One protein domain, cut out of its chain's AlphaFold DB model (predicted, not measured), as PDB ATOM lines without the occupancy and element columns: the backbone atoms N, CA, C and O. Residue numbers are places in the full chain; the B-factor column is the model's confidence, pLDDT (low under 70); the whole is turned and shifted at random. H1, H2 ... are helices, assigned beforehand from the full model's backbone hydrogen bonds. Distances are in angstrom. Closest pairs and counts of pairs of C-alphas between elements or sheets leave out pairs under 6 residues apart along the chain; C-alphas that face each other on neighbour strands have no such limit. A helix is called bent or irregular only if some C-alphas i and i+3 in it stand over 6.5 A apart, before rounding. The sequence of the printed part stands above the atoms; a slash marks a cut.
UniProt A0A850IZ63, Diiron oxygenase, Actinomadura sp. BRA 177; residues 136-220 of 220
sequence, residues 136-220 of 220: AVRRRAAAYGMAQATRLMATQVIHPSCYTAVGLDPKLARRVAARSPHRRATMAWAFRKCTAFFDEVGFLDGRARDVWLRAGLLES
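This is residues 136 to 220 of the 220 residues of the protein "Diiron oxygenase" of Actinomadura sp. BRA 177 (UniProt A0A850IZ63). The domain is a rod folded back on itself: H1 runs along its length toward a small head made by H2 and H3 at the far end, the bent helix H4 returns from there, and H5 turns back to pack side by side with H1. Contacts between the helices are few, H1 with H5 at one part of the rod and H2 with H3 at the other. The printed part has 85 residues, with five named helices in the order H1, H2, H3, H4, H5 and no named strand, and its class is all helix. It is only just loose, close to compact, with a radius of gyration of the C-alphas of 14.6 A, and spans 49 by 21 by 16 A.

H1, residues 136 to 154, is apart from H2, residues 160 to 165, which follows it over a tight link. H2 touches H3, residues 170 to 179, and the closest C-alphas, those of Tyr 163 and Pro 170, are 5.2 A apart. These two run opposite ways at a steep tilt of 65 degrees. H4, residues 181 to 200, was assigned as one helix by its hydrogen bonds, but it is bent: C-alphas 190 and 193 are 7.6 A apart. Its arms, H4a with residues 181 to 190 and H4b with residues 193 to 200, stand at a steep tilt of 67 degrees, only just short of about perpendicular. H3 and H4a are close but not clearly touching, about perpendicular at 75 degrees, with the closest C-alphas, those of Ala 177 and Arg 183, 6.7 A apart. H5, residues 207 to 215, touches H1 at a shallow tilt of 10 degrees, and they run the same way; the closest C-alphas, those of Tyr 144 and Ala 208, are 4.5 A apart. H4a and H5 are near each other, with 5 pairs of C-alphas within 10 A, while H4b and H5 are apart. H1 and H4a are only just apart, closest 8.0 A. In H1, H2, H3, H4a and H4b every O i to N i+4 pair is within hydrogen-bond range; in H5 it is 4 of 5.

H1 begins at C-alpha 136, (-21.507, 8.893, 74.788), and measures 26.6 A to C-alpha 154. H2 measures 9.0 A and H3 14.3 A. H4a begins at C-alpha 181, (7.780, 13.596, 92.733), and measures 14.1 A; H4b measures 10.9 A. H5 measures 12.7 A and ends at C-alpha 215, (0.649, 9.754, 83.919).

The two C-alphas farthest apart, those of Ala 136 and Gly 167, are 49.4 A apart. The printed part has no cut and no long link; the link from H4 to H5 is short. Mean pLDDT of the printed part is 89.7, and residue 220, the chain's last, is the one under 70.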
ATOM      1  N   ALA A 136     -22.324   9.119  73.589       88.69
ATOM      2  CA  ALA A 136     -21.507   8.893  74.788       88.69
ATOM      3  C   ALA A 136     -20.379   7.854  74.609       88.69
ATOM      4  O   ALA A 136     -19.293   8.012  75.164       88.69
ATOM      5  N   VAL A 137     -20.598   6.801  73.811       89.94
ATOM      6  CA  VAL A 137     -19.567   5.784  73.525       89.94
ATOM      7  C   VAL A 137     -18.404   6.380  72.727       89.94
ATOM      8  O   VAL A 137     -17.243   6.163  73.075       89.94
ATOM      9  N   ARG A 138     -18.705   7.182  71.696       89.00
ATOM     10  CA  ARG A 138     -17.682   7.871  70.894       89.00
ATOM     11  C   ARG A 138     -16.952   8.917  71.729       89.00
ATOM     12  O   ARG A 138     -15.731   9.000  71.641       89.00
ATOM     13  N   ARG A 139     -17.673   9.629  72.600       89.62
ATOM     14  CA  ARG A 139     -17.080  10.569  73.560       89.62
ATOM     15  C   ARG A 139     -16.060   9.891  74.473       89.62
ATOM     16  O   ARG A 139     -14.935  10.362  74.576       89.62
ATOM     17  N   ARG A 140     -16.411   8.749  75.075       90.62
ATOM     18  CA  ARG A 140     -15.498   7.978  75.942       90.62
ATOM     19  C   ARG A 140     -14.274   7.456  75.189       90.62
ATOM     20  O   ARG A 140     -13.171   7.494  75.727       90.62
ATOM     21  N   ALA A 141     -14.451   6.993  73.951       90.00
ATOM     22  CA  ALA A 141     -13.335   6.556  73.113       90.00
ATOM     23  C   ALA A 141     -12.386   7.720  72.775       90.00
ATOM     24  O   ALA A 141     -11.172   7.577  72.918       90.00
ATOM     25  N   ALA A 142     -12.934   8.883  72.401       90.06
ATOM     26  CA  ALA A 142     -12.159  10.095  72.138       90.06
ATOM     27  C   ALA A 142     -11.422  10.591  73.392       90.06
ATOM     28  O   ALA A 142     -10.230  10.883  73.325       90.06
ATOM     29  N   ALA A 143     -12.093  10.604  74.547       91.25
ATOM     30  CA  ALA A 143     -11.503  10.967  75.833       91.25
ATOM     31  C   ALA A 143     -10.328  10.055  76.214       91.25
ATOM     32  O   ALA A 143      -9.258  10.530  76.596       91.25
ATOM     33  N   TYR A 144     -10.491   8.741  76.046       91.38
ATOM     34  CA  TYR A 144      -9.418   7.782  76.298       91.38
ATOM     35  C   TYR A 144      -8.244   7.946  75.320       91.38
ATOM     36  O   TYR A 144      -7.087   7.932  75.741       91.38
ATOM     37  N   GLY A 145      -8.527   8.140  74.027       91.88
ATOM     38  CA  GLY A 145      -7.505   8.407  73.012       91.88
ATOM     39  C   GLY A 145      -6.704   9.675  73.317       91.88
ATOM     40  O   GLY A 145      -5.473   9.641  73.297       91.88
ATOM     41  N   MET A 146      -7.394  10.754  73.694       91.62
ATOM     42  CA  MET A 146      -6.774  12.013  74.111       91.62
ATOM     43  C   MET A 146      -5.869  11.810  75.329       91.62
ATOM     44  O   MET A 146      -4.707  12.201  75.297       91.62
ATOM     45  N   ALA A 147      -6.354  11.121  76.366       93.06
ATOM     46  CA  ALA A 147      -5.561  10.849  77.562       93.06
ATOM     47  C   ALA A 147      -4.263  10.082  77.237       93.06
ATOM     48  O   ALA A 147      -3.195  10.384  77.775       93.06
ATOM     49  N   GLN A 148      -4.329   9.111  76.321       94.06
ATOM     50  CA  GLN A 148      -3.157   8.349  75.882       94.06
ATOM     51  C   GLN A 148      -2.179   9.197  75.065       94.06
ATOM     52  O   GLN A 148      -0.968   9.093  75.284       94.06
ATOM     53  N   ALA A 149      -2.686  10.051  74.172       90.62
ATOM     54  CA  ALA A 149      -1.867  10.994  73.419       90.62
ATOM     55  C   ALA A 149      -1.147  11.968  74.365       90.62
ATOM     56  O   ALA A 149       0.077  12.093  74.304       90.62
ATOM     57  N   THR A 150      -1.865  12.568  75.320       90.00
ATOM     58  CA  THR A 150      -1.263  13.479  76.302       90.00
ATOM     59  C   THR A 150      -0.241  12.769  77.187       90.00
ATOM     60  O   THR A 150       0.842  13.308  77.417       90.00
ATOM     61  N   ARG A 151      -0.516  11.533  77.632       91.50
ATOM     62  CA  ARG A 151       0.463  10.721  78.374       91.50
ATOM     63  C   ARG A 151       1.761  10.549  77.587       91.50
ATOM     64  O   ARG A 151       2.836  10.674  78.166       91.50
ATOM     65  N   LEU A 152       1.678  10.263  76.288       90.38
ATOM     66  CA  LEU A 152       2.857  10.112  75.437       90.38
ATOM     67  C   LEU A 152       3.605  11.444  75.270       90.38
ATOM     68  O   LEU A 152       4.826  11.475  75.434       90.38
ATOM     69  N   MET A 153       2.889  12.542  75.013       87.94
ATOM     70  CA  MET A 153       3.483  13.881  74.886       87.94
ATOM     71  C   MET A 153       4.206  14.307  76.169       87.94
ATOM     72  O   MET A 153       5.336  14.788  76.115       87.94
ATOM     73  N   ALA A 154       3.626  14.025  77.338       87.06
ATOM     74  CA  ALA A 154       4.229  14.325  78.636       87.06
ATOM     75  C   ALA A 154       5.600  13.652  78.857       87.06
ATOM     76  O   ALA A 154       6.407  14.142  79.647       87.06
ATOM     77  N   THR A 155       5.896  12.543  78.167       85.81
ATOM     78  CA  THR A 155       7.214  11.878  78.238       85.81
ATOM     79  C   THR A 155       8.274  12.502  77.325       85.81
ATOM     80  O   THR A 155       9.456  12.156  77.426       85.81
ATOM     81  N   GLN A 156       7.870  13.407  76.434       86.44
ATOM     82  CA  GLN A 156       8.713  13.987  75.387       86.44
ATOM     83  C   GLN A 156       9.004  15.478  75.594       86.44
ATOM     84  O   GLN A 156       9.772  16.045  74.831       86.44
ATOM     85  N   VAL A 157       8.470  16.086  76.659       84.94
ATOM     86  CA  VAL A 157       8.676  17.509  76.997       84.94
ATOM     87  C   VAL A 157      10.158  17.887  77.093       84.94
ATOM     88  O   VAL A 157      10.535  18.990  76.723       84.94
ATOM     89  N   ILE A 158      11.007  16.975  77.579       85.69
ATOM     90  CA  ILE A 158      12.458  17.181  77.640       85.69
ATOM     91  C   ILE A 158      13.124  16.256  76.626       85.69
ATOM     92  O   ILE A 158      13.059  15.021  76.748       85.69
ATOM     93  N   HIS A 159      13.792  16.860  75.645       88.06
ATOM     94  CA  HIS A 159      14.556  16.127  74.648       88.06
ATOM     95  C   HIS A 159      15.787  15.457  75.298       88.06
ATOM     96  O   HIS A 159      16.436  16.067  76.151       88.06
ATOM     97  N   PRO A 160      16.146  14.208  74.934       84.75
ATOM     98  CA  PRO A 160      17.290  13.511  75.522       84.75
ATOM     99  C   PRO A 160      18.621  14.274  75.442       84.75
ATOM    100  O   PRO A 160      19.421  14.173  76.367       84.75
ATOM    101  N   SER A 161      18.836  15.061  74.382       89.06
ATOM    102  CA  SER A 161      20.065  15.853  74.211       89.06
ATOM    103  C   SER A 161      20.282  16.884  75.320       89.06
ATOM    104  O   SER A 161      21.429  17.202  75.610       89.06
ATOM    105  N   CYS A 162      19.222  17.355  75.990       90.25
ATOM    106  CA  CYS A 162      19.348  18.267  77.128       90.25
ATOM    107  C   CYS A 162      20.113  17.618  78.288       90.25
ATOM    108  O   CYS A 162      20.887  18.293  78.954       90.25
ATOM    109  N   TYR A 163      19.931  16.312  78.509       89.94
ATOM    110  CA  TYR A 163      20.670  15.579  79.539       89.94
ATOM    111  C   TYR A 163      22.134  15.392  79.141       89.94
ATOM    112  O   TYR A 163      23.022  15.629  79.956       89.94
ATOM    113  N   THR A 164      22.389  15.047  77.877       92.69
ATOM    114  CA  THR A 164      23.754  14.919  77.353       92.69
ATOM    115  C   THR A 164      24.516  16.243  77.438       92.69
ATOM    116  O   THR A 164      25.679  16.251  77.832       92.69
ATOM    117  N   ALA A 165      23.859  17.366  77.132       92.62
ATOM    118  CA  ALA A 165      24.464  18.698  77.161       92.62
ATOM    119  C   ALA A 165      24.959  19.114  78.558       92.62
ATOM    120  O   ALA A 165      25.911  19.879  78.662       92.62
ATOM    121  N   VAL A 166      24.348  18.588  79.626       92.44
ATOM    122  CA  VAL A 166      24.776  18.817  81.019       92.44
ATOM    123  C   VAL A 166      25.641  17.676  81.576       92.44
ATOM    124  O   VAL A 166      25.857  17.595  82.782       92.44
ATOM    125  N   GLY A 167      26.124  16.774  80.714       94.12
ATOM    126  CA  GLY A 167      27.015  15.673  81.093       94.12
ATOM    127  C   GLY A 167      26.330  14.481  81.772       94.12
ATOM    128  O   GLY A 167      27.005  13.674  82.407       94.12
ATOM    129  N   LEU A 168      25.004  14.345  81.663       94.12
ATOM    130  CA  LEU A 168      24.254  13.224  82.240       94.12
ATOM    131  C   LEU A 168      24.011  12.112  81.210       94.12
ATOM    132  O   LEU A 168      23.729  12.387  80.046       94.12
ATOM    133  N   ASP A 169      24.006  10.847  81.656       94.44
ATOM    134  CA  ASP A 169      23.498   9.738  80.832       94.44
ATOM    135  C   ASP A 169      21.997   9.957  80.561       94.44
ATOM    136  O   ASP A 169      21.191   9.892  81.501       94.44
ATOM    137  N   PRO A 170      21.576  10.162  79.298       90.38
ATOM    138  CA  PRO A 170      20.186  10.448  78.968       90.38
ATOM    139  C   PRO A 170      19.233   9.319  79.377       90.38
ATOM    140  O   PRO A 170      18.082   9.590  79.733       90.38
ATOM    141  N   LYS A 171      19.671   8.052  79.367       91.50
ATOM    142  CA  LYS A 171      18.809   6.919  79.749       91.50
ATOM    143  C   LYS A 171      18.580   6.890  81.254       91.50
ATOM    144  O   LYS A 171      17.441   6.724  81.704       91.50
ATOM    145  N   LEU A 172      19.638   7.037  82.049       93.25
ATOM    146  CA  LEU A 172      19.521   7.126  83.502       93.25
ATOM    147  C   LEU A 172      18.752   8.383  83.927       93.25
ATOM    148  O   LEU A 172      17.789   8.263  84.688       93.25
ATOM    149  N   ALA A 173      19.096   9.549  83.383       91.69
ATOM    150  CA  ALA A 173      18.471  10.820  83.736       91.69
ATOM    151  C   ALA A 173      16.967  10.829  83.437       91.69
ATOM    152  O   ALA A 173      16.173  11.193  84.304       91.69
ATOM    153  N   ARG A 174      16.539  10.315  82.273       90.50
ATOM    154  CA  ARG A 174      15.105  10.162  81.957       90.50
ATOM    155  C   ARG A 174      14.384   9.252  82.948       90.50
ATOM    156  O   ARG A 174      13.264   9.566  83.341       90.50
ATOM    157  N   ARG A 175      14.997   8.140  83.375       90.81
ATOM    158  CA  ARG A 175      14.391   7.228  84.365       90.81
ATOM    159  C   ARG A 175      14.246   7.884  85.736       90.81
ATOM    160  O   ARG A 175      13.205   7.723  86.373       90.81
ATOM    161  N   VAL A 176      15.260   8.628  86.175       92.62
ATOM    162  CA  VAL A 176      15.229   9.368  87.445       92.62
ATOM    163  C   VAL A 176      14.191  10.489  87.382       92.62
ATOM    164  O   VAL A 176      13.306  10.553  88.236       92.62
ATOM    165  N   ALA A 177      14.208  11.303  86.322       88.69
ATOM    166  CA  ALA A 177      13.231  12.364  86.100       88.69
ATOM    167  C   ALA A 177      11.798  11.811  86.046       88.69
ATOM    168  O   ALA A 177      10.894  12.367  86.670       88.69
ATOM    169  N   ALA A 178      11.576  10.677  85.371       86.75
ATOM    170  CA  ALA A 178      10.266  10.038  85.292       86.75
ATOM    171  C   ALA A 178       9.683   9.700  86.676       86.75
ATOM    172  O   ALA A 178       8.474   9.856  86.862       86.75
ATOM    173  N   ARG A 179      10.537   9.302  87.630       89.56
ATOM    174  CA  ARG A 179      10.177   8.949  89.016       89.56
ATOM    175  C   ARG A 179      10.151  10.141  89.979       89.56
ATOM    176  O   ARG A 179       9.703   9.974  91.108       89.56
ATOM    177  N   SER A 180      10.603  11.322  89.554       90.00
ATOM    178  CA  SER A 180      10.669  12.514  90.404       90.00
ATOM    179  C   SER A 180       9.271  12.958  90.869       90.00
ATOM    180  O   SER A 180       8.424  13.277  90.023       90.00
ATOM    181  N   PRO A 181       9.019  13.036  92.194       90.62
ATOM    182  CA  PRO A 181       7.780  13.596  92.733       90.62
ATOM    183  C   PRO A 181       7.600  15.061  92.335       90.62
ATOM    184  O   PRO A 181       6.498  15.467  91.979       90.62
ATOM    185  N   HIS A 182       8.697  15.823  92.306       87.62
ATOM    186  CA  HIS A 182       8.683  17.215  91.873       87.62
ATOM    187  C   HIS A 182       8.229  17.339  90.414       87.62
ATOM    188  O   HIS A 182       7.318  18.105  90.124       87.62
ATOM    189  N   ARG A 183       8.764  16.512  89.500       87.31
ATOM    190  CA  ARG A 183       8.312  16.514  88.097       87.31
ATOM    191  C   ARG A 183       6.818  16.210  87.991       87.31
ATOM    192  O   ARG A 183       6.125  16.855  87.212       87.31
ATOM    193  N   ARG A 184       6.318  15.233  88.754       89.88
ATOM    194  CA  ARG A 184       4.884  14.903  88.770       89.88
ATOM    195  C   ARG A 184       4.041  16.085  89.255       89.88
ATOM    196  O   ARG A 184       3.078  16.426  88.583       89.88
ATOM    197  N   ALA A 185       4.431  16.732  90.353       88.00
ATOM    198  CA  ALA A 185       3.733  17.905  90.880       88.00
ATOM    199  C   ALA A 185       3.725  19.067  89.872       88.00
ATOM    200  O   ALA A 185       2.673  19.635  89.596       88.00
ATOM    201  N   THR A 186       4.868  19.364  89.244       86.44
ATOM    202  CA  THR A 186       4.973  20.412  88.217       86.44
ATOM    203  C   THR A 186       4.086  20.118  87.009       86.44
ATOM    204  O   THR A 186       3.414  21.015  86.505       86.44
ATOM    205  N   MET A 187       4.036  18.863  86.553       87.38
ATOM    206  CA  MET A 187       3.179  18.474  85.432       87.38
ATOM    207  C   MET A 187       1.692  18.539  85.795       87.38
ATOM    208  O   MET A 187       0.914  19.097  85.024       87.38
ATOM    209  N   ALA A 188       1.288  18.038  86.963       89.25
ATOM    210  CA  ALA A 188      -0.092  18.154  87.432       89.25
ATOM    211  C   ALA A 188      -0.521  19.628  87.552       89.25
ATOM    212  O   ALA A 188      -1.557  20.027  87.013       89.25
ATOM    213  N   TRP A 189       0.337  20.470  88.133       87.69
ATOM    214  CA  TRP A 189       0.121  21.911  88.196       87.69
ATOM    215  C   TRP A 189       0.000  22.542  86.803       87.69
ATOM    216  O   TRP A 189      -0.908  23.345  86.578       87.69
ATOM    217  N   ALA A 190       0.866  22.185  85.851       84.06
ATOM    218  CA  ALA A 190       0.834  22.728  84.492       84.06
ATOM    219  C   ALA A 190      -0.469  22.360  83.758       84.06
ATOM    220  O   ALA A 190      -1.068  23.206  83.092       84.06
ATOM    221  N   PHE A 191      -0.951  21.127  83.936       88.50
ATOM    222  CA  PHE A 191      -2.165  20.632  83.286       88.50
ATOM    223  C   PHE A 191      -3.468  20.989  84.017       88.50
ATOM    224  O   PHE A 191      -4.532  20.836  83.420       88.50
ATOM    225  N   ARG A 192      -3.425  21.554  85.234       88.00
ATOM    226  CA  ARG A 192      -4.611  21.816  86.082       88.00
ATOM    227  C   ARG A 192      -5.778  22.526  85.384       88.00
ATOM    228  O   ARG A 192      -6.934  22.166  85.565       88.00
ATOM    229  N   LYS A 193      -5.497  23.543  84.558       86.31
ATOM    230  CA  LYS A 193      -6.544  24.293  83.832       86.31
ATOM    231  C   LYS A 193      -7.147  23.460  82.698       86.31
ATOM    232  O   LYS A 193      -8.320  23.618  82.369       86.31
ATOM    233  N   CYS A 194      -6.333  22.615  82.072       88.62
ATOM    234  CA  CYS A 194      -6.752  21.717  81.004       88.62
ATOM    235  C   CYS A 194      -7.628  20.592  81.569       88.62
ATOM    236  O   CYS A 194      -8.734  20.386  81.075       88.62
ATOM    237  N   THR A 195      -7.187  19.949  82.652       90.81
ATOM    238  CA  THR A 195      -7.943  18.882  83.317       90.81
ATOM    239  C   THR A 195      -9.245  19.388  83.931       90.81
ATOM    240  O   THR A 195     -10.252  18.716  83.764       90.81
ATOM    241  N   ALA A 196      -9.278  20.588  84.524       90.81
ATOM    242  CA  ALA A 196     -10.527  21.198  84.997       90.81
ATOM    243  C   ALA A 196     -11.571  21.335  83.873       90.81
ATOM    244  O   ALA A 196     -12.718  20.940  84.033       90.81
ATOM    245  N   PHE A 197     -11.158  21.799  82.691       91.06
ATOM    246  CA  PHE A 197     -12.056  21.870  81.534       91.06
ATOM    247  C   PHE A 197     -12.474  20.488  81.017       91.06
ATOM    248  O   PHE A 197     -13.613  20.301  80.602       91.06
ATOM    249  N   PHE A 198     -11.573  19.504  81.031       92.25
ATOM    250  CA  PHE A 198     -11.935  18.135  80.664       92.25
ATOM    251  C   PHE A 198     -12.907  17.491  81.650       92.25
ATOM    252  O   PHE A 198     -13.701  16.654  81.225       92.25
ATOM    253  N   ASP A 199     -12.880  17.886  82.919       92.31
ATOM    254  CA  ASP A 199     -13.899  17.504  83.895       92.31
ATOM    255  C   ASP A 199     -15.260  18.108  83.514       92.31
ATOM    256  O   ASP A 199     -16.236  17.377  83.363       92.31
ATOM    257  N   GLU A 200     -15.300  19.414  83.211       91.38
ATOM    258  CA  GLU A 200     -16.523  20.127  82.799       91.38
ATOM    259  C   GLU A 200     -17.214  19.489  81.580       91.38
ATOM    260  O   GLU A 200     -18.443  19.437  81.520       91.38
ATOM    261  N   VAL A 201     -16.450  18.994  80.600       89.69
ATOM    262  CA  VAL A 201     -17.007  18.381  79.377       89.69
ATOM    263  C   VAL A 201     -17.162  16.850  79.450       89.69
ATOM    264  O   VAL A 201     -17.519  16.219  78.448       89.69
ATOM    265  N   GLY A 202     -16.880  16.224  80.599       88.62
ATOM    266  CA  GLY A 202     -16.997  14.769  80.796       88.62
ATOM    267  C   GLY A 202     -15.924  13.937  80.078       88.62
ATOM    268  O   GLY A 202     -16.143  12.774  79.726       88.62
ATOM    269  N   PHE A 203     -14.756  14.524  79.807       89.81
ATOM    270  CA  PHE A 203     -13.579  13.847  79.237       89.81
ATOM    271  C   PHE A 203     -12.686  13.197  80.299       89.81
ATOM    272  O   PHE A 203     -11.809  12.399  79.960       89.81
ATOM    273  N   LEU A 204     -12.922  13.490  81.576       91.25
ATOM    274  CA  LEU A 204     -12.324  12.765  82.696       91.25
ATOM    275  C   LEU A 204     -13.219  11.635  83.226       91.25
ATOM    276  O   LEU A 204     -12.897  11.032  84.246       91.25
ATOM    277  N   ASP A 205     -14.293  11.281  82.519       86.44
ATOM    278  CA  ASP A 205     -15.166  10.180  82.916       86.44
ATOM    279  C   ASP A 205     -14.528   8.806  82.633       86.44
ATOM    280  O   ASP A 205     -14.035   8.510  81.537       86.44
ATOM    281  N   GLY A 206     -14.606   7.902  83.613       88.25
ATOM    282  CA  GLY A 206     -14.214   6.499  83.461       88.25
ATOM    283  C   GLY A 206     -12.713   6.288  83.227       88.25
ATOM    284  O   GLY A 206     -11.871   6.904  83.874       88.25
ATOM    285  N   ARG A 207     -12.357   5.384  82.298       90.94
ATOM    286  CA  ARG A 207     -10.966   4.909  82.107       90.94
ATOM    287  C   ARG A 207      -9.987   5.995  81.655       90.94
ATOM    288  O   ARG A 207      -8.782   5.795  81.774       90.94
ATOM    289  N   ALA A 208     -10.478   7.113  81.115       90.69
ATOM    290  CA  ALA A 208      -9.627   8.246  80.767       90.69
ATOM    291  C   ALA A 208      -8.961   8.821  82.027       90.69
ATOM    292  O   ALA A 208      -7.749   9.036  82.015       90.69
ATOM    293  N   ARG A 209      -9.704   8.961  83.138       94.38
ATOM    294  CA  ARG A 209      -9.189   9.464  84.425       94.38
ATOM    295  C   ARG A 209      -7.977   8.683  84.914       94.38
ATOM    296  O   ARG A 209      -6.970   9.277  85.288       94.38
ATOM    297  N   ASP A 210      -8.044   7.354  84.838       94.44
ATOM    298  CA  ASP A 210      -6.956   6.469  85.263       94.44
ATOM    299  C   ASP A 210      -5.660   6.742  84.498       94.44
ATOM    300  O   ASP A 210      -4.567   6.639  85.057       94.44
ATOM    301  N   VAL A 211      -5.763   7.077  83.208       94.81
ATOM    302  CA  VAL A 211      -4.599   7.408  82.380       94.81
ATOM    303  C   VAL A 211      -3.970   8.715  82.855       94.81
ATOM    304  O   VAL A 211      -2.752   8.759  83.026       94.81
ATOM    305  N   TRP A 212      -4.778   9.742  83.132       94.12
ATOM    306  CA  TRP A 212      -4.304  11.029  83.656       94.12
ATOM    307  C   TRP A 212      -3.625  10.890  85.025       94.12
ATOM    308  O   TRP A 212      -2.518  11.405  85.217       94.12
ATOM    309  N   LEU A 213      -4.234  10.127  85.940       94.06
ATOM    310  CA  LEU A 213      -3.674   9.840  87.267       94.06
ATOM    311  C   LEU A 213      -2.342   9.084  87.166       94.06
ATOM    312  O   LEU A 213      -1.336   9.501  87.742       94.06
ATOM    313  N   ARG A 214      -2.295   7.999  86.378       92.44
ATOM    314  CA  ARG A 214      -1.069   7.197  86.194       92.44
ATOM    315  C   ARG A 214       0.038   7.963  85.478       92.44
ATOM    316  O   ARG A 214       1.212   7.718  85.744       92.44
ATOM    317  N   ALA A 215      -0.314   8.880  84.580       90.06
ATOM    318  CA  ALA A 215       0.649   9.754  83.919       90.06
ATOM    319  C   ALA A 215       1.219  10.833  84.862       90.06
ATOM    320  O   ALA A 215       2.223  11.462  84.523       90.06
ATOM    321  N   GLY A 216       0.619  11.031  86.044       91.12
ATOM    322  CA  GLY A 216       0.979  12.106  86.969       91.12
ATOM    323  C   GLY A 216       0.583  13.487  86.449       91.12
ATOM    324  O   GLY A 216       1.278  14.455  86.735       91.12
ATOM    325  N   LEU A 217      -0.480  13.553  85.642       89.25
ATOM    326  CA  LEU A 217      -1.005  14.783  85.039       89.25
ATOM    327  C   LEU A 217      -2.273  15.291  85.740       89.25
ATOM    328  O   LEU A 217      -2.729  16.393  85.457       89.25
ATOM    329  N   LEU A 218      -2.848  14.478  86.626       90.44
ATOM    330  CA  LEU A 218      -4.005  14.802  87.450       90.44
ATOM    331  C   LEU A 218      -3.664  14.502  88.912       90.44
ATOM    332  O   LEU A 218      -3.022  13.487  89.199       90.44
ATOM    333  N   GLU A 219      -4.074  15.396  89.806       82.50
ATOM    334  CA  GLU A 219      -3.967  15.198  91.251       82.50
ATOM    335  C   GLU A 219      -5.013  14.164  91.694       82.50
ATOM    336  O   GLU A 219      -6.132  14.141  91.176       82.50
ATOM    337  N   SER A 220      -4.597  13.243  92.565       66.25
ATOM    338  CA  SER A 220      -5.425  12.139  93.065       66.25
ATOM    339  C   SER A 220      -6.437  12.600  94.094       66.25
ATOM    340  O   SER A 220      -5.986  13.320  95.012       66.25
TER     341      SER A 220